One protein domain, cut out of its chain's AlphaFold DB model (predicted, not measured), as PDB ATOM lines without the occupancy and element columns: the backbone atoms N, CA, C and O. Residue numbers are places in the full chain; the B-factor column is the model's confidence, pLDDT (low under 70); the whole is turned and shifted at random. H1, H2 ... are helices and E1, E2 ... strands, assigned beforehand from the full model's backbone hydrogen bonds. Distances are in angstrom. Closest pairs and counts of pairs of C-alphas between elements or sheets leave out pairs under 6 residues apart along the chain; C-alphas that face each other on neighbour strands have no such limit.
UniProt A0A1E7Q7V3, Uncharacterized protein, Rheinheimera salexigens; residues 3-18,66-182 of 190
ATOM      1  N   ILE A   3     103.667  62.567 157.691       84.06
ATOM      2  CA  ILE A   3     104.961  62.867 157.074       84.06
ATOM      3  C   ILE A   3     105.729  61.548 156.981       84.06
ATOM      4  O   ILE A   3     105.926  60.880 157.994       84.06
ATOM      5  N   GLN A   4     106.085  61.146 155.766       87.62
ATOM      6  CA  GLN A   4     106.889  59.951 155.517       87.62
ATOM      7  C   GLN A   4     108.374  60.307 155.417       87.62
ATOM      8  O   GLN A   4     109.212  59.579 155.939       87.62
ATOM      9  N   GLU A   5     108.686  61.423 154.763       88.50
ATOM     10  CA  GLU A   5     110.052  61.898 154.564       88.50
ATOM     11  C   GLU A   5     110.070  63.425 154.625       88.50
ATOM     12  O   GLU A   5     109.169  64.066 154.083       88.50
ATOM     13  N   ASN A   6     111.073  63.997 155.292       89.06
ATOM     14  CA  ASN A   6     111.279  65.438 155.404       89.06
ATOM     15  C   ASN A   6     112.778  65.748 155.317       89.06
ATOM     16  O   ASN A   6     113.494  65.697 156.316       89.06
ATOM     17  N   THR A   7     113.250  66.039 154.110       89.25
ATOM     18  CA  THR A   7     114.611  66.500 153.829       89.25
ATOM     19  C   THR A   7     114.576  67.906 153.229       89.25
ATOM     20  O   THR A   7     113.532  68.410 152.816       89.25
ATOM     21  N   GLN A   8     115.734  68.566 153.138       83.19
ATOM     22  CA  GLN A   8     115.826  69.897 152.523       83.19
ATOM     23  C   GLN A   8     115.411  69.917 151.040       83.19
ATOM     24  O   GLN A   8     115.027  70.971 150.524       83.19
ATOM     25  N   GLN A   9     115.509  68.766 150.367       86.31
ATOM     26  CA  GLN A   9     115.239  68.599 148.940       86.31
ATOM     27  C   GLN A   9     113.855  68.004 148.667       86.31
ATOM     28  O   GLN A   9     113.222  68.391 147.685       86.31
ATOM     29  N   HIS A  10     113.365  67.128 149.552       88.38
ATOM     30  CA  HIS A  10     112.114  66.400 149.366       88.38
ATOM     31  C   HIS A  10     111.251  66.401 150.632       88.38
ATOM     32  O   HIS A  10     111.736  66.154 151.733       88.38
ATOM     33  N   LEU A  11     109.946  66.618 150.471       88.56
ATOM     34  CA  LEU A  11     108.949  66.378 151.516       88.56
ATOM     35  C   LEU A  11     107.880  65.439 150.960       88.56
ATOM     36  O   LEU A  11     107.271  65.724 149.930       88.56
ATOM     37  N   ILE A  12     107.648  64.318 151.641       87.44
ATOM     38  CA  ILE A  12     106.673  63.308 151.224       87.44
ATOM     39  C   ILE A  12     105.599  63.176 152.295       87.44
ATOM     40  O   ILE A  12     105.862  62.761 153.427       87.44
ATOM     41  N   LEU A  13     104.361  63.495 151.921       86.81
ATOM     42  CA  LEU A  13     103.179  63.283 152.748       86.81
ATOM     43  C   LEU A  13     102.396  62.095 152.212       86.81
ATOM     44  O   LEU A  13     102.054  62.053 151.033       86.81
ATOM     45  N   LYS A  14     102.046  61.152 153.081       85.38
ATOM     46  CA  LYS A  14     101.285  59.966 152.695       85.38
ATOM     47  C   LYS A  14      99.982  59.882 153.462       85.38
ATOM     48  O   LYS A  14      99.927  60.033 154.685       85.38
ATOM     49  N   ASP A  15      98.906  59.616 152.741       80.06
ATOM     50  CA  ASP A  15      97.621  59.284 153.322       80.06
ATOM     51  C   ASP A  15      97.336  57.795 153.162       80.06
ATOM     52  O   ASP A  15      97.379  57.240 152.061       80.06
ATOM     53  N   SER A  16      97.082  57.146 154.296       68.50
ATOM     54  CA  SER A  16      96.745  55.730 154.364       68.50
ATOM     55  C   SER A  16      95.428  55.589 155.123       68.50
ATOM     56  O   SER A  16      95.373  55.961 156.303       68.50
ATOM     57  N   PRO A  17      94.361  55.076 154.489       65.19
ATOM     58  CA  PRO A  17      93.097  54.835 155.166       65.19
ATOM     59  C   PRO A  17      93.231  53.635 156.116       65.19
ATOM     60  O   PRO A  17      93.005  52.488 155.743       65.19
ATOM     61  N   TRP A  18      93.604  53.898 157.370       62.22
ATOM     62  CA  TRP A  18      93.740  52.876 158.421       62.22
ATOM     63  C   TRP A  18      92.412  52.179 158.769       62.22
ATOM     64  O   TRP A  18      92.401  51.013 159.154       62.22
ATOM     65  N   ARG A  66      91.676  54.769 147.940       74.69
ATOM     66  CA  ARG A  66      92.861  55.294 147.265       74.69
ATOM     67  C   ARG A  66      93.892  55.748 148.288       74.69
ATOM     68  O   ARG A  66      93.554  56.408 149.266       74.69
ATOM     69  N   LYS A  67      95.153  55.403 148.044       79.06
ATOM     70  CA  LYS A  67      96.303  55.994 148.733       79.06
ATOM     71  C   LYS A  67      96.657  57.278 148.010       79.06
ATOM     72  O   LYS A  67      96.773  57.268 146.787       79.06
ATOM     73  N   THR A  68      96.824  58.362 148.756       82.44
ATOM     74  CA  THR A  68      97.285  59.632 148.191       82.44
ATOM     75  C   THR A  68      98.651  59.952 148.763       82.44
ATOM     76  O   THR A  68      98.814  59.985 149.981       82.44
ATOM     77  N   THR A  69      99.617  60.190 147.889       86.31
ATOM     78  CA  THR A  69     100.960  60.625 148.249       86.31
ATOM     79  C   THR A  69     101.204  61.988 147.624       86.31
ATOM     80  O   THR A  69     100.929  62.191 146.443       86.31
ATOM     81  N   ILE A  70     101.695  62.929 148.417       86.75
ATOM     82  CA  ILE A  70     102.078  64.262 147.972       86.75
ATOM     83  C   ILE A  70     103.592  64.342 148.066       86.75
ATOM     84  O   ILE A  70     104.141  64.140 149.146       86.75
ATOM     85  N   HIS A  71     104.248  64.634 146.953       89.75
ATOM     86  CA  HIS A  71     105.687  64.830 146.887       89.75
ATOM     87  C   HIS A  71     105.960  66.292 146.588       89.75
ATOM     88  O   HIS A  71     105.518  66.810 145.565       89.75
ATOM     89  N   PHE A  72     106.710  66.940 147.459       86.81
ATOM     90  CA  PHE A  72     107.305  68.235 147.205       86.81
ATOM     91  C   PHE A  72     108.761  67.989 146.831       86.81
ATOM     92  O   PHE A  72     109.496  67.375 147.602       86.81
ATOM     93  N   ASP A  73     109.165  68.441 145.650       88.31
ATOM     94  CA  ASP A  73     110.518  68.272 145.139       88.31
ATOM     95  C   ASP A  73     111.106  69.634 144.779       88.31
ATOM     96  O   ASP A  73     110.707  70.266 143.798       88.31
ATOM     97  N   ARG A  74     112.064  70.092 145.587       84.38
ATOM     98  CA  ARG A  74     112.734  71.377 145.380       84.38
ATOM     99  C   ARG A  74     113.716  71.330 144.208       84.38
ATOM    100  O   ARG A  74     113.922  72.362 143.579       84.38
ATOM    101  N   THR A  75     114.286  70.166 143.899       86.25
ATOM    102  CA  THR A  75     115.233  70.002 142.786       86.25
ATOM    103  C   THR A  75     114.523  70.103 141.439       86.25
ATOM    104  O   THR A  75     114.956  70.856 140.571       86.25
ATOM    105  N   ALA A  76     113.373  69.439 141.307       86.38
ATOM    106  CA  ALA A  76     112.507  69.556 140.138       86.38
ATOM    107  C   ALA A  76     111.675  70.852 140.147       86.38
ATOM    108  O   ALA A  76     111.150  71.268 139.115       86.38
ATOM    109  N   GLY A  77     111.525  71.495 141.310       84.81
ATOM    110  CA  GLY A  77     110.685  72.679 141.474       84.81
ATOM    111  C   GLY A  77     109.193  72.363 141.327       84.81
ATOM    112  O   GLY A  77     108.429  73.216 140.871       84.81
ATOM    113  N   THR A  78     108.770  71.152 141.696       87.50
ATOM    114  CA  THR A  78     107.403  70.655 141.486       87.50
ATOM    115  C   THR A  78     106.792  70.040 142.735       87.50
ATOM    116  O   THR A  78     107.471  69.356 143.496       87.50
ATOM    117  N   ILE A  79     105.483  70.214 142.904       85.12
ATOM    118  CA  ILE A  79     104.680  69.392 143.803       85.12
ATOM    119  C   ILE A  79     103.871  68.420 142.955       85.12
ATOM    120  O   ILE A  79     103.168  68.842 142.037       85.12
ATOM    121  N   SER A  80     103.923  67.134 143.281       87.06
ATOM    122  CA  SER A  80     103.080  66.116 142.661       87.06
ATOM    123  C   SER A  80     102.140  65.475 143.676       87.06
ATOM    124  O   SER A  80     102.498  65.213 144.823       87.06
ATOM    125  N   ARG A  81     100.901  65.241 143.250       85.75
ATOM    126  CA  ARG A  81      99.870  64.508 143.978       85.75
ATOM    127  C   ARG A  81      99.588  63.227 143.220       85.75
ATOM    128  O   ARG A  81      99.031  63.260 142.126       85.75
ATOM    129  N   ILE A  82      99.935  62.107 143.832       86.12
ATOM    130  CA  ILE A  82      99.768  60.774 143.272       86.12
ATOM    131  C   ILE A  82      98.668  60.065 144.053       86.12
ATOM    132  O   ILE A  82      98.817  59.786 145.239       86.12
ATOM    133  N   SER A  83      97.563  59.751 143.387       81.75
ATOM    134  CA  SER A  83      96.483  58.934 143.933       81.75
ATOM    135  C   SER A  83      96.487  57.567 143.258       81.75
ATOM    136  O   SER A  83      96.110  57.432 142.092       81.75
ATOM    137  N   ALA A  84      96.886  56.549 144.013       80.50
ATOM    138  CA  ALA A  84      96.938  55.162 143.573       80.50
ATOM    139  C   ALA A  84      95.795  54.351 144.204       80.50
ATOM    140  O   ALA A  84      95.450  54.592 145.368       80.50
ATOM    141  N   PRO A  85      95.204  53.381 143.485       73.31
ATOM    142  CA  PRO A  85      94.318  52.409 144.114       73.31
ATOM    143  C   PRO A  85      95.082  51.610 145.178       73.31
ATOM    144  O   PRO A  85      96.300  51.433 145.107       73.31
ATOM    145  N   LEU A  86      94.366  51.143 146.199       73.06
ATOM    146  CA  LEU A  86      94.962  50.333 147.262       73.06
ATOM    147  C   LEU A  86      95.456  48.975 146.733       73.06
ATOM    148  O   LEU A  86      96.503  48.493 147.167       73.06
ATOM    149  N   LEU A  87      94.712  48.410 145.779       69.44
ATOM    150  CA  LEU A  87      95.050  47.196 145.046       69.44
ATOM    151  C   LEU A  87      95.580  47.550 143.649       69.44
ATOM    152  O   LEU A  87      95.010  48.430 142.998       69.44
ATOM    153  N   PRO A  88      96.624  46.863 143.155       63.12
ATOM    154  CA  PRO A  88      97.201  47.103 141.835       63.12
ATOM    155  C   PRO A  88      96.304  46.522 140.733       63.12
ATOM    156  O   PRO A  88      96.634  45.541 140.074       63.12
ATOM    157  N   LEU A  89      95.139  47.132 140.521       65.31
ATOM    158  CA  LEU A  89      94.206  46.777 139.453       65.31
ATOM    159  C   LEU A  89      94.562  47.550 138.180       65.31
ATOM    160  O   LEU A  89      93.757  48.299 137.629       65.31
ATOM    161  N   ASN A  90      95.806  47.375 137.726       59.22
ATOM    162  CA  ASN A  90      96.363  48.075 136.564       59.22
ATOM    163  C   ASN A  90      95.644  47.725 135.248       59.22
ATOM    164  O   ASN A  90      95.814  48.419 134.250       59.22
ATOM    165  N   THR A  91      94.821  46.676 135.245       60.12
ATOM    166  CA  THR A  91      94.062  46.205 134.083       60.12
ATOM    167  C   THR A  91      92.841  47.072 133.766       60.12
ATOM    168  O   THR A  91      92.416  47.131 132.615       60.12
ATOM    169  N   PHE A  92      92.278  47.787 134.747       61.53
ATOM    170  CA  PHE A  92      91.076  48.602 134.550       61.53
ATOM    171  C   PHE A  92      91.425  50.093 134.540       61.53
ATOM    172  O   PHE A  92      91.680  50.692 135.584       61.53
ATOM    173  N   ARG A  93      91.362  50.734 133.360       59.12
ATOM    174  CA  ARG A  93      91.661  52.175 133.183       59.12
ATOM    175  C   ARG A  93      90.888  53.097 134.143       59.12
ATOM    176  O   ARG A  93      91.407  54.140 134.529       59.12
ATOM    177  N   LEU A  94      89.687  52.705 134.578       60.34
ATOM    178  CA  LEU A  94      88.854  53.453 135.535       60.34
ATOM    179  C   LEU A  94      89.495  53.593 136.934       60.34
ATOM    180  O   LEU A  94      89.233  54.566 137.650       60.34
ATOM    181  N   PHE A  95      90.384  52.667 137.305       63.41
ATOM    182  CA  PHE A  95      91.078  52.628 138.597       63.41
ATOM    183  C   PHE A  95      92.571  52.962 138.487       63.41
ATOM    184  O   PHE A  95      93.311  52.771 139.447       63.41
ATOM    185  N   GLY A  96      93.006  53.500 137.344       64.94
ATOM    186  CA  GLY A  96      94.402  53.840 137.097       64.94
ATOM    187  C   GLY A  96      94.979  54.875 138.069       64.94
ATOM    188  O   GLY A  96      94.257  55.657 138.706       64.94
ATOM    189  N   LEU A  97      96.311  54.878 138.142       77.75
ATOM    190  CA  LEU A  97      97.104  55.892 138.828       77.75
ATOM    191  C   LEU A  97      96.712  57.283 138.312       77.75
ATOM    192  O   LEU A  97      96.786  57.547 137.112       77.75
ATOM    193  N   ARG A  98      96.309  58.180 139.213       79.69
ATOM    194  CA  ARG A  98      96.136  59.601 138.887       79.69
ATOM    195  C   ARG A  98      97.321  60.362 139.449       79.69
ATOM    196  O   ARG A  98      97.588  60.252 140.641       79.69
ATOM    197  N   SER A  99      98.013  61.111 138.602       83.50
ATOM    198  CA  SER A  99      99.102  61.991 139.012       83.50
ATOM    199  C   SER A  99      98.805  63.400 138.525       83.50
ATOM    200  O   SER A  99      98.469  63.598 137.360       83.50
ATOM    201  N   GLU A 100      98.892  64.365 139.428       84.44
ATOM    202  CA  GLU A 100      98.790  65.787 139.126       84.44
ATOM    203  C   GLU A 100     100.054  66.473 139.613       84.44
ATOM    204  O   GLU A 100     100.375  66.383 140.796       84.44
ATOM    205  N   THR A 101     100.738  67.186 138.727       85.31
ATOM    206  CA  THR A 101     101.967  67.910 139.058       85.31
ATOM    207  C   THR A 101     101.766  69.397 138.817       85.31
ATOM    208  O   THR A 101     101.192  69.799 137.805       85.31
ATOM    209  N   ARG A 102     102.236  70.223 139.751       82.62
ATOM    210  CA  ARG A 102     102.241  71.684 139.652       82.62
ATOM    211  C   ARG A 102     103.614  72.234 140.007       82.62
ATOM    212  O   ARG A 102     104.369  71.607 140.745       82.62
ATOM    213  N   LEU A 103     103.930  73.418 139.496       82.00
ATOM    214  CA  LEU A 103     105.157  74.125 139.857       82.00
ATOM    215  C   LEU A 103     105.089  74.599 141.316       82.00
ATOM    216  O   LEU A 103     104.046  75.072 141.765       82.00
ATOM    217  N   ILE A 104     106.214  74.506 142.032       79.12
ATOM    218  CA  ILE A 104     106.378  75.032 143.399       79.12
ATOM    219  C   ILE A 104     106.471  76.549 143.398       79.12
ATOM    220  O   ILE A 104     105.912  77.172 144.286       79.12
ATOM    221  N   LYS A 105     107.160  77.145 142.412       76.44
ATOM    222  CA  LYS A 105     107.430  78.595 142.365       76.44
ATOM    223  C   LYS A 105     106.223  79.498 142.663       76.44
ATOM    224  O   LYS A 105     106.416  80.452 143.405       76.44
ATOM    225  N   PRO A 106     105.018  79.255 142.113       70.75
ATOM    226  CA  PRO A 106     103.878  80.109 142.414       70.75
ATOM    227  C   PRO A 106     103.293  79.868 143.811       70.75
ATOM    228  O   PRO A 106     102.494  80.677 144.244       70.75
ATOM    229  N   VAL A 107     103.623  78.777 144.508       73.12
ATOM    230  CA  VAL A 107     103.055  78.449 145.824       73.12
ATOM    231  C   VAL A 107     103.750  79.250 146.917       73.12
ATOM    232  O   VAL A 107     104.951  79.112 147.135       73.12
ATOM    233  N   LEU A 108     102.962  80.040 147.643       72.31
ATOM    234  CA  LEU A 108     103.445  80.957 148.674       72.31
ATOM    235  C   LEU A 108     103.099  80.512 150.095       72.31
ATOM    236  O   LEU A 108     103.699  81.014 151.037       72.31
ATOM    237  N   PHE A 109     102.119  79.622 150.283       74.44
ATOM    238  CA  PHE A 109     101.721  79.172 151.620       74.44
ATOM    239  C   PHE A 109     100.854  77.907 151.584       74.44
ATOM    240  O   PHE A 109     100.126  77.657 150.617       74.44
ATOM    241  N   ALA A 110     100.884  77.144 152.675       79.81
ATOM    242  CA  ALA A 110     100.004  76.019 152.958       79.81
ATOM    243  C   ALA A 110      99.089  76.314 154.153       79.81
ATOM    244  O   ALA A 110      99.539  76.799 155.186       79.81
ATOM    245  N   TYR A 111      97.809  75.960 154.057       77.56
ATOM    246  CA  TYR A 111      96.845  76.140 155.144       77.56
ATOM    247  C   TYR A 111      95.888  74.951 155.269       77.56
ATOM    248  O   TYR A 111      95.760  74.121 154.363       77.56
ATOM    249  N   LEU A 112      95.219  74.858 156.422       77.44
ATOM    250  CA  LEU A 112      94.118  73.919 156.617       77.44
ATOM    251  C   LEU A 112      92.805  74.577 156.243       77.44
ATOM    252  O   LEU A 112      92.400  75.567 156.848       77.44
ATOM    253  N   GLU A 113      92.087  73.949 155.329       72.75
ATOM    254  CA  GLU A 113      90.743  74.363 154.983       72.75
ATOM    255  C   GLU A 113      89.706  73.420 155.582       72.75
ATOM    256  O   GLU A 113      89.779  72.200 155.406       72.75
ATOM    257  N   MET A 114      88.717  73.979 156.276       71.31
ATOM    258  CA  MET A 114      87.595  73.206 156.792       71.31
ATOM    259  C   MET A 114      86.550  73.009 155.690       71.31
ATOM    260  O   MET A 114      85.940  73.967 155.223       71.31
ATOM    261  N   GLN A 115      86.295  71.761 155.300       65.44
ATOM    262  CA  GLN A 115      85.214  71.453 154.370       65.44
ATOM    263  C   GLN A 115      83.886  71.361 155.120       65.44
ATOM    264  O   GLN A 115      83.702  70.503 155.990       65.44
ATOM    265  N   ARG A 116      82.941  72.242 154.772       53.97
ATOM    266  CA  ARG A 116      81.569  72.188 155.281       53.97
ATOM    267  C   ARG A 116      80.857  71.005 154.627       53.97
ATOM    268  O   ARG A 116      80.851  70.868 153.407       53.97
ATOM    269  N   LYS A 117      80.272  70.128 155.438       53.44
ATOM    270  CA  LYS A 117      79.441  69.038 154.927       53.44
ATOM    271  C   LYS A 117      78.023  69.554 154.709       53.44
ATOM    272  O   LYS A 117      77.513  70.303 155.541       53.44
ATOM    273  N   SER A 118      77.375  69.099 153.643       44.19
ATOM    274  CA  SER A 118      75.923  69.146 153.535       44.19
ATOM    275  C   SER A 118      75.304  68.335 154.694       44.19
ATOM    276  O   SER A 118      75.501  67.128 154.839       44.19
ATOM    277  N   ASN A 119      74.641  69.068 155.583       43.06
ATOM    278  CA  ASN A 119      73.686  68.719 156.639       43.06
ATOM    279  C   ASN A 119      73.920  67.683 157.760       43.06
ATOM    280  O   ASN A 119      73.298  67.896 158.789       43.06
ATOM    281  N   HIS A 120      74.758  66.637 157.718       45.81
ATOM    282  CA  HIS A 120      74.664  65.621 158.809       45.81
ATOM    283  C   HIS A 120      75.955  64.899 159.242       45.81
ATOM    284  O   HIS A 120      76.003  63.675 159.299       45.81
ATOM    285  N   SER A 121      77.035  65.591 159.622       51.34
ATOM    286  CA  SER A 121      77.991  64.944 160.549       51.34
ATOM    287  C   SER A 121      78.804  65.929 161.371       51.34
ATOM    288  O   SER A 121      79.468  66.788 160.798       51.34
ATOM    289  N   ALA A 122      78.854  65.703 162.683       53.72
ATOM    290  CA  ALA A 122      79.599  66.473 163.683       53.72
ATOM    291  C   ALA A 122      81.141  66.373 163.584       53.72
ATOM    292  O   ALA A 122      81.853  66.794 164.490       53.72
ATOM    293  N   VAL A 123      81.683  65.800 162.504       58.03
ATOM    294  CA  VAL A 123      83.129  65.605 162.332       58.03
ATOM    295  C   VAL A 123      83.669  66.652 161.364       58.03
ATOM    296  O   VAL A 123      83.435  66.558 160.156       58.03
ATOM    297  N   SER A 124      84.412  67.631 161.885       62.75
ATOM    298  CA  SER A 124      85.136  68.617 161.076       62.75
ATOM    299  C   SER A 124      86.151  67.922 160.170       62.75
ATOM    300  O   SER A 124      86.993  67.152 160.636       62.75
ATOM    301  N   ARG A 125      86.073  68.186 158.863       68.38
ATOM    302  CA  ARG A 125      87.003  67.648 157.864       68.38
ATOM    303  C   ARG A 125      87.959  68.747 157.442       68.38
ATOM    304  O   ARG A 125      87.508  69.789 156.978       68.38
ATOM    305  N   TYR A 126      89.254  68.498 157.582       72.44
ATOM    306  CA  TYR A 126      90.287  69.440 157.166       72.44
ATOM    307  C   TYR A 126      90.947  68.948 155.881       72.44
ATOM    308  O   TYR A 126      91.191  67.754 155.721       72.44
ATOM    309  N   SER A 127      91.241  69.863 154.969       74.94
ATOM    310  CA  SER A 127      92.009  69.592 153.756       74.94
ATOM    311  C   SER A 127      93.270  70.439 153.763       74.94
ATOM    312  O   SER A 127      93.224  71.595 154.170       74.94
ATOM    313  N   LEU A 128      94.387  69.861 153.330       78.31
ATOM    314  CA  LEU A 128      95.609  70.617 153.087       78.31
ATOM    315  C   LEU A 128      95.454  71.354 151.757       78.31
ATOM    316  O   LEU A 128      95.263  70.718 150.714       78.31
ATOM    317  N   ALA A 129      95.536  72.675 151.809       79.62
ATOM    318  CA  ALA A 129      95.444  73.548 150.654       79.62
ATOM    319  C   ALA A 129      96.760  74.307 150.462       79.62
ATOM    320  O   ALA A 129      97.362  74.760 151.434       79.62
ATOM    321  N   LEU A 130      97.186  74.440 149.208       79.88
ATOM    322  CA  LEU A 130      98.288  75.305 148.793       79.88
ATOM    323  C   LEU A 130      97.710  76.516 148.053       79.88
ATOM    324  O   LEU A 130      96.842  76.348 147.188       79.88
ATOM    325  N   SER A 131      98.185  77.710 148.405       76.81
ATOM    326  CA  SER A 131      97.794  78.979 147.782       76.81
ATOM    327  C   SER A 131      98.959  79.590 147.013       76.81
ATOM    328  O   SER A 131     100.102  79.540 147.476       76.81
ATOM    329  N   THR A 132      98.654  80.201 145.867       72.31
ATOM    330  CA  THR A 132      99.609  80.997 145.084       72.31
ATOM    331  C   THR A 132      99.500  82.506 145.286       72.31
ATOM    332  O   THR A 132     100.266  83.250 144.687       72.31
ATOM    333  N   GLY A 133      98.538  82.972 146.083       64.69
ATOM    334  CA  GLY A 133      98.298  84.399 146.307       64.69
ATOM    335  C   GLY A 133      98.032  84.736 147.771       64.69
ATOM    336  O   GLY A 133      98.123  83.864 148.642       64.69
ATOM    337  N   GLU A 134      97.715  86.009 148.021       56.09
ATOM    338  CA  GLU A 134      97.598  86.583 149.365       56.09
ATOM    339  C   GLU A 134      96.565  85.874 150.249       56.09
ATOM    340  O   GLU A 134      95.488  85.452 149.811       56.09
ATOM    341  N   ILE A 135      96.935  85.733 151.520       59.97
ATOM    342  CA  ILE A 135      96.206  84.974 152.528       59.97
ATOM    343  C   ILE A 135      95.063  85.850 153.066       59.97
ATOM    344  O   ILE A 135      95.319  86.993 153.423       59.97
ATOM    345  N   PRO A 136      93.818  85.349 153.175       56.25
ATOM    346  CA  PRO A 136      92.780  86.049 153.931       56.25
ATOM    347  C   PRO A 136      93.212  86.211 155.395       56.25
ATOM    348  O   PRO A 136      93.587  85.214 156.019       56.25
ATOM    349  N   ASP A 137      93.124  87.419 155.958       57.50
ATOM    350  CA  ASP A 137      93.580  87.744 157.326       57.50
ATOM    351  C   ASP A 137      93.033  86.791 158.402       57.50
ATOM    352  O   ASP A 137      93.711  86.457 159.378       57.50
ATOM    353  N   ASP A 138      91.838  86.248 158.173       55.91
ATOM    354  CA  ASP A 138      91.210  85.238 159.024       55.91
ATOM    355  C   ASP A 138      92.071  83.973 159.209       55.91
ATOM    356  O   ASP A 138      92.055  83.361 160.278       55.91
ATOM    357  N   ILE A 139      92.833  83.570 158.184       59.09
ATOM    358  CA  ILE A 139      93.729  82.400 158.217       59.09
ATOM    359  C   ILE A 139      95.050  82.744 158.907       59.09
ATOM    360  O   ILE A 139      95.583  81.914 159.646       59.09
ATOM    361  N   LEU A 140      95.556  83.966 158.710       55.25
ATOM    362  CA  LEU A 140      96.760  84.466 159.381       55.25
ATOM    363  C   LEU A 140      96.563  84.560 160.899       55.25
ATOM    364  O   LEU A 140      97.476  84.239 161.656       55.25
ATOM    365  N   GLY A 141      95.350  84.889 161.354       52.91
ATOM    366  CA  GLY A 141      94.973  84.910 162.772       52.91
ATOM    367  C   GLY A 141      94.761  83.532 163.419       52.91
ATOM    368  O   GLY A 141      94.215  83.449 164.518       52.91
ATOM    369  N   GLY A 142      95.117  82.428 162.747       47.81
ATOM    370  CA  GLY A 142      94.997  81.069 163.289       47.81
ATOM    371  C   GLY A 142      93.563  80.525 163.360       47.81
ATOM    372  O   GLY A 142      93.335  79.435 163.908       47.81
ATOM    373  N   LYS A 143      92.578  81.237 162.796       48.78
ATOM    374  CA  LYS A 143      91.220  80.710 162.634       48.78
ATOM    375  C   LYS A 143      91.189  79.821 161.393       48.78
ATOM    376  O   LYS A 143      91.699  80.157 160.331       48.78
ATOM    377  N   SER A 144      90.571  78.647 161.519       49.91
ATOM    378  CA  SER A 144      90.246  77.825 160.354       49.91
ATOM    379  C   SER A 144      89.150  78.544 159.570       49.91
ATOM    380  O   SER A 144      87.977  78.418 159.925       49.91
ATOM    381  N   SER A 145      89.516  79.342 158.570       48.81
ATOM    382  CA  SER A 145      88.533  80.042 157.749       48.81
ATOM    383  C   SER A 145      88.032  79.133 156.621       48.81
ATOM    384  O   SER A 145      88.736  78.254 156.110       48.81
ATOM    385  N   MET A 146      86.756  79.299 156.280       50.97
ATOM    386  CA  MET A 146      86.171  78.720 155.077       50.97
ATOM    387  C   MET A 146      86.453  79.698 153.938       50.97
ATOM    388  O   MET A 146      85.863  80.775 153.909       50.97
ATOM    389  N   ILE A 147      87.331  79.346 152.998       50.66
ATOM    390  CA  ILE A 147      87.491  80.154 151.784       50.66
ATOM    391  C   ILE A 147      86.364  79.764 150.822       50.66
ATOM    392  O   ILE A 147      86.463  78.775 150.094       50.66
ATOM    393  N   PHE A 148      85.265  80.522 150.857       43.47
ATOM    394  CA  PHE A 148      84.062  80.261 150.055       43.47
ATOM    395  C   PHE A 148      84.273  80.461 148.550       43.47
ATOM    396  O   PHE A 148      83.621  79.795 147.751       43.47
ATOM    397  N   ALA A 149      85.223  81.303 148.162       39.69
ATOM    398  CA  ALA A 149      85.721  81.421 146.804       39.69
ATOM    399  C   ALA A 149      87.083  82.119 146.895       39.69
ATOM    400  O   ALA A 149      87.134  83.225 147.433       39.69
ATOM    401  N   PRO A 150      88.197  81.507 146.463       43.34
ATOM    402  CA  PRO A 150      89.388  82.302 146.228       43.34
ATOM    403  C   PRO A 150      89.032  83.327 145.145       43.34
ATOM    404  O   PRO A 150      88.445  82.959 144.125       43.34
ATOM    405  N   GLU A 151      89.338  84.604 145.378       45.03
ATOM    406  CA  GLU A 151      89.365  85.607 144.308       45.03
ATOM    407  C   GLU A 151      90.122  85.026 143.108       45.03
ATOM    408  O   GLU A 151      91.072  84.260 143.290       45.03
ATOM    409  N   MET A 152      89.674  85.348 141.893       39.62
ATOM    410  CA  MET A 152      90.054  84.659 140.648       39.62
ATOM    411  C   MET A 152      91.573  84.617 140.372       39.62
ATOM    412  O   MET A 152      92.019  83.782 139.589       39.62
ATOM    413  N   ASP A 153      92.364  85.425 141.082       37.75
ATOM    414  CA  ASP A 153      93.827  85.496 140.987       37.75
ATOM    415  C   ASP A 153      94.579  84.554 141.954       37.75
ATOM    416  O   ASP A 153      95.798  84.392 141.872       37.75
ATOM    417  N   LYS A 154      93.875  83.880 142.875       54.25
ATOM    418  CA  LYS A 154      94.463  82.981 143.882       54.25
ATOM    419  C   LYS A 154      94.261  81.528 143.446       54.25
ATOM    420  O   LYS A 154      93.238  80.903 143.732       54.25
ATOM    421  N   VAL A 155      95.247  80.949 142.752       55.75
ATOM    422  CA  VAL A 155      95.191  79.538 142.343       55.75
ATOM    423  C   VAL A 155      95.275  78.653 143.587       55.75
ATOM    424  O   VAL A 155      96.331  78.435 144.177       55.75
ATOM    425  N   ARG A 156      94.123  78.111 143.974       68.00
ATOM    426  CA  ARG A 156      93.970  77.154 145.068       68.00
ATOM    427  C   ARG A 156      94.218  75.739 144.566       68.00
ATOM    428  O   ARG A 156      93.624  75.301 143.578       68.00
ATOM    429  N   TRP A 157      95.042  74.983 145.282       68.56
ATOM    430  CA  TRP A 157      95.182  73.551 145.044       68.56
ATOM    431  C   TRP A 157      94.958  72.758 146.326       68.56
ATOM    432  O   TRP A 157      95.716  72.859 147.287       68.56
ATOM    433  N   LEU A 158      93.889  71.963 146.335       67.75
ATOM    434  CA  LEU A 158      93.598  71.009 147.401       67.75
ATOM    435  C   LEU A 158      94.442  69.757 147.188       67.75
ATOM    436  O   LEU A 158      94.206  68.986 146.257       67.75
ATOM    437  N   VAL A 159      95.428  69.549 148.052       66.50
ATOM    438  CA  VAL A 159      96.467  68.539 147.814       66.50
ATOM    439  C   VAL A 159      96.212  67.266 148.606       66.50
ATOM    440  O   VAL A 159      96.562  66.177 148.156       66.50
ATOM    441  N   GLY A 160      95.536  67.371 149.749       66.19
ATOM    442  CA  GLY A 160      95.265  66.226 150.608       66.19
ATOM    443  C   GLY A 160      94.040  66.410 151.483       66.19
ATOM    444  O   GLY A 160      93.664  67.528 151.832       66.19
ATOM    445  N   PHE A 161      93.433  65.291 151.862       63.91
ATOM    446  CA  PHE A 161      92.248  65.253 152.703       63.91
ATOM    447  C   PHE A 161      92.568  64.565 154.024       63.91
ATOM    448  O   PHE A 161      93.187  63.508 154.049       63.91
ATOM    449  N   ASN A 162      92.146  65.167 155.130       65.88
ATOM    450  CA  ASN A 162      92.406  64.674 156.473       65.88
ATOM    451  C   ASN A 162      91.084  64.378 157.183       65.88
ATOM    452  O   ASN A 162      90.722  65.038 158.160       65.88
ATOM    453  N   ILE A 163      90.338  63.380 156.698       54.66
ATOM    454  CA  ILE A 163      89.206  62.857 157.474       54.66
ATOM    455  C   ILE A 163      89.737  62.205 158.748       54.66
ATOM    456  O   ILE A 163      90.583  61.316 158.697       54.66
ATOM    457  N   GLY A 164      89.190  62.622 159.890       58.34
ATOM    458  CA  GLY A 164      89.412  61.960 161.177       58.34
ATOM    459  C   GLY A 164      90.766  62.247 161.830       58.34
ATOM    460  O   GLY A 164      91.085  61.646 162.851       58.34
ATOM    461  N   MET A 165      91.568  63.161 161.280       67.88
ATOM    462  CA  MET A 165      92.824  63.571 161.905       67.88
ATOM    463  C   MET A 165      92.578  64.655 162.960       67.88
ATOM    464  O   MET A 165      91.837  65.608 162.715       67.88
ATOM    465  N   LYS A 166      93.220  64.536 164.131       73.75
ATOM    466  CA  LYS A 166      93.161  65.570 165.179       73.75
ATOM    467  C   LYS A 166      93.689  66.902 164.627       73.75
ATOM    468  O   LYS A 166      94.716  66.919 163.948       73.75
ATOM    469  N   LYS A 167      93.023  68.015 164.965       75.81
ATOM    470  CA  LYS A 167      93.395  69.375 164.524       75.81
ATOM    471  C   LYS A 167      94.863  69.709 164.827       75.81
ATOM    472  O   LYS A 167      95.536  70.285 163.986       75.81
ATOM    473  N   THR A 168      95.375  69.283 165.983       79.25
ATOM    474  CA  THR A 168      96.783  69.464 166.380       79.25
ATOM    475  C   THR A 168      97.758  68.859 165.370       79.25
ATOM    476  O   THR A 168      98.647  69.551 164.889       79.25
ATOM    477  N   LYS A 169      97.531  67.605 164.964       80.00
ATOM    478  CA  LYS A 169      98.340  66.913 163.949       80.00
ATOM    479  C   LYS A 169      98.189  67.532 162.555       80.00
ATOM    480  O   LYS A 169      99.118  67.528 161.757       80.00
ATOM    481  N   ALA A 170      97.014  68.073 162.246       77.50
ATOM    482  CA  ALA A 170      96.794  68.796 160.995       77.50
ATOM    483  C   ALA A 170      97.585  70.109 160.948       77.50
ATOM    484  O   ALA A 170      98.199  70.404 159.924       77.50
ATOM    485  N   ASN A 171      97.632  70.842 162.062       80.81
ATOM    486  CA  ASN A 171      98.450  72.044 162.191       80.81
ATOM    487  C   ASN A 171      99.946  71.717 162.110       80.81
ATOM    488  O   ASN A 171     100.682  72.432 161.446       80.81
ATOM    489  N   GLU A 172     100.392  70.618 162.723       84.31
ATOM    490  CA  GLU A 172     101.781  70.144 162.629       84.31
ATOM    491  C   GLU A 172     102.210  69.896 161.173       84.31
ATOM    492  O   GLU A 172     103.270  70.357 160.747       84.31
ATOM    493  N   ILE A 173     101.361  69.235 160.378       84.12
ATOM    494  CA  ILE A 173     101.625  68.999 158.951       84.12
ATOM    495  C   ILE A 173     101.695  70.320 158.183       84.12
ATOM    496  O   ILE A 173     102.622  70.512 157.403       84.12
ATOM    497  N   VAL A 174     100.756  71.241 158.411       83.81
ATOM    498  CA  VAL A 174     100.770  72.556 157.751       83.81
ATOM    499  C   VAL A 174     102.019  73.351 158.110       83.81
ATOM    500  O   VAL A 174     102.688  73.862 157.217       83.81
ATOM    501  N   ASN A 175     102.384  73.391 159.389       83.88
ATOM    502  CA  ASN A 175     103.592  74.069 159.846       83.88
ATOM    503  C   ASN A 175     104.842  73.463 159.206       83.88
ATOM    504  O   ASN A 175     105.712  74.206 158.763       83.88
ATOM    505  N   THR A 176     104.903  72.135 159.086       85.81
ATOM    506  CA  THR A 176     106.016  71.446 158.420       85.81
ATOM    507  C   THR A 176     106.098  71.818 156.941       85.81
ATOM    508  O   THR A 176     107.177  72.135 156.447       85.81
ATOM    509  N   VAL A 177     104.967  71.832 156.228       85.12
ATOM    510  CA  VAL A 177     104.923  72.227 154.812       85.12
ATOM    511  C   VAL A 177     105.357  73.684 154.646       85.12
ATOM    512  O   VAL A 177     106.171  73.976 153.778       85.12
ATOM    513  N   ASN A 178     104.883  74.590 155.501       83.06
ATOM    514  CA  ASN A 178     105.255  76.006 155.460       83.06
ATOM    515  C   ASN A 178     106.735  76.242 155.773       83.06
ATOM    516  O   ASN A 178     107.403  77.003 155.078       83.06
ATOM    517  N   GLN A 179     107.275  75.553 156.780       83.56
ATOM    518  CA  GLN A 179     108.709  75.576 157.066       83.56
ATOM    519  C   GLN A 179     109.515  75.069 155.870       83.56
ATOM    520  O   GLN A 179     110.502  75.693 155.484       83.56
ATOM    521  N   TRP A 180     109.069  73.977 155.247       85.38
ATOM    522  CA  TRP A 180     109.730  73.406 154.079       85.38
ATOM    523  C   TRP A 180     109.703  74.357 152.875       85.38
ATOM    524  O   TRP A 180     110.732  74.561 152.228       85.38
ATOM    525  N   LEU A 181     108.562  75.010 152.622       80.81
ATOM    526  CA  LEU A 181     108.405  76.040 151.589       80.81
ATOM    527  C   LEU A 181     109.259  77.295 151.860       80.81
ATOM    528  O   LEU A 181     109.480  78.082 150.946       80.81
ATOM    529  N   GLY A 182     109.782  77.472 153.079       76.00
ATOM    530  CA  GLY A 182     110.497  78.683 153.495       76.00
ATOM    531  C   GLY A 182     109.558  79.843 153.837       76.00
ATOM    532  O   GLY A 182     110.000  80.964 154.074       76.00
TER     533      GLY A 182
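This is residues 3 to 18 and 66 to 182 of the 190 residues of an uncharacterized protein of Rheinheimera salexigens (UniProt A0A1E7Q7V3). Two antiparallel sheets form a sandwich, only partly face to face: E8, at one edge of the small sheet, packs on E3 and E4 of the large one, and H2 fills the wedge between the sheets, covering E1, E2 and E6. H1 lies by the small sheet, away from the large one, and residues 86 to 97 loop out beyond E4 and E5. The printed part has 133 residues, with eight named strands and two named helices in the order E1 E2 E3 E4 E5 E6 E7 H1 E8 H2; the class is mixed, helices and strands. The sheets run E1 E2 E3 E4 E5 and E6 E7 E8. The whole is compact, with a radius of gyration of the C-alphas of 15.4 A and spans of 47 by 43 by 30 A.

E1, residues 3 to 6, and E2, residues 10 to 15, form a hairpin, with N 4 and O 12 at 2.9 A. E3, residues 66 to 73, is antiparallel to E2, with N 13 and O 70 at 2.9 A. E4, residues 78 to 85, and E5, residues 98 to 103, complete a meander with E3, each strand the antiparallel neighbour of the one before; N 69 and O 82 are 2.8 A apart, N 81 and O 100 2.8 A. E6, residues 109 to 115, and E7, residues 125 to 131, form a hairpin, with N 111 and O 129 at 2.9 A. H1, residues 137 to 140, is only just not on this strongly twisted sheet, with 4 pairs of C-alphas within 10 A. E8, residues 156 to 162, is antiparallel to E7, with N 128 and O 160 at 2.9 A; its closest C-alphas to E4 are Val 159 and Arg 81, 6.5 A. H2, residues 167 to 181, makes two layers with each sheet, a helix on one face: its height is 8.3 A over the small sheet and 10.0 A over the large one, and its closest C-alphas to E6 are Asn 178 and Ala 110, 5.8 A. In H2 every O i to N i+4 pair is within hydrogen-bond range; H1 is too short for one.

E1 begins at C-alpha 3, (104.961, 62.867, 157.074), and is 7.0 A long; E2 is 16.6 A, E3 22.0 A, E4 22.6 A and E5 17.1 A. E6 is 18.4 A, E7 18.6 A, H1 5.0 A and E8 17.0 A. H2, 20.9 A, ends at C-alpha 181, (108.405, 76.040, 151.589).

The C-alphas of Thr 91 and Gly 141, the two farthest apart, are 48.2 A apart. Residues 19 to 65 are not printed, and C-alphas 18 and 66 are 11.4 A apart across the cut. The links E4 to E5 and H1 to E8 are long. Mean pLDDT of the printed part is 71.0; residues 16 to 18, 87 to 96, 115 to 125 and 133 to 165 are under 70.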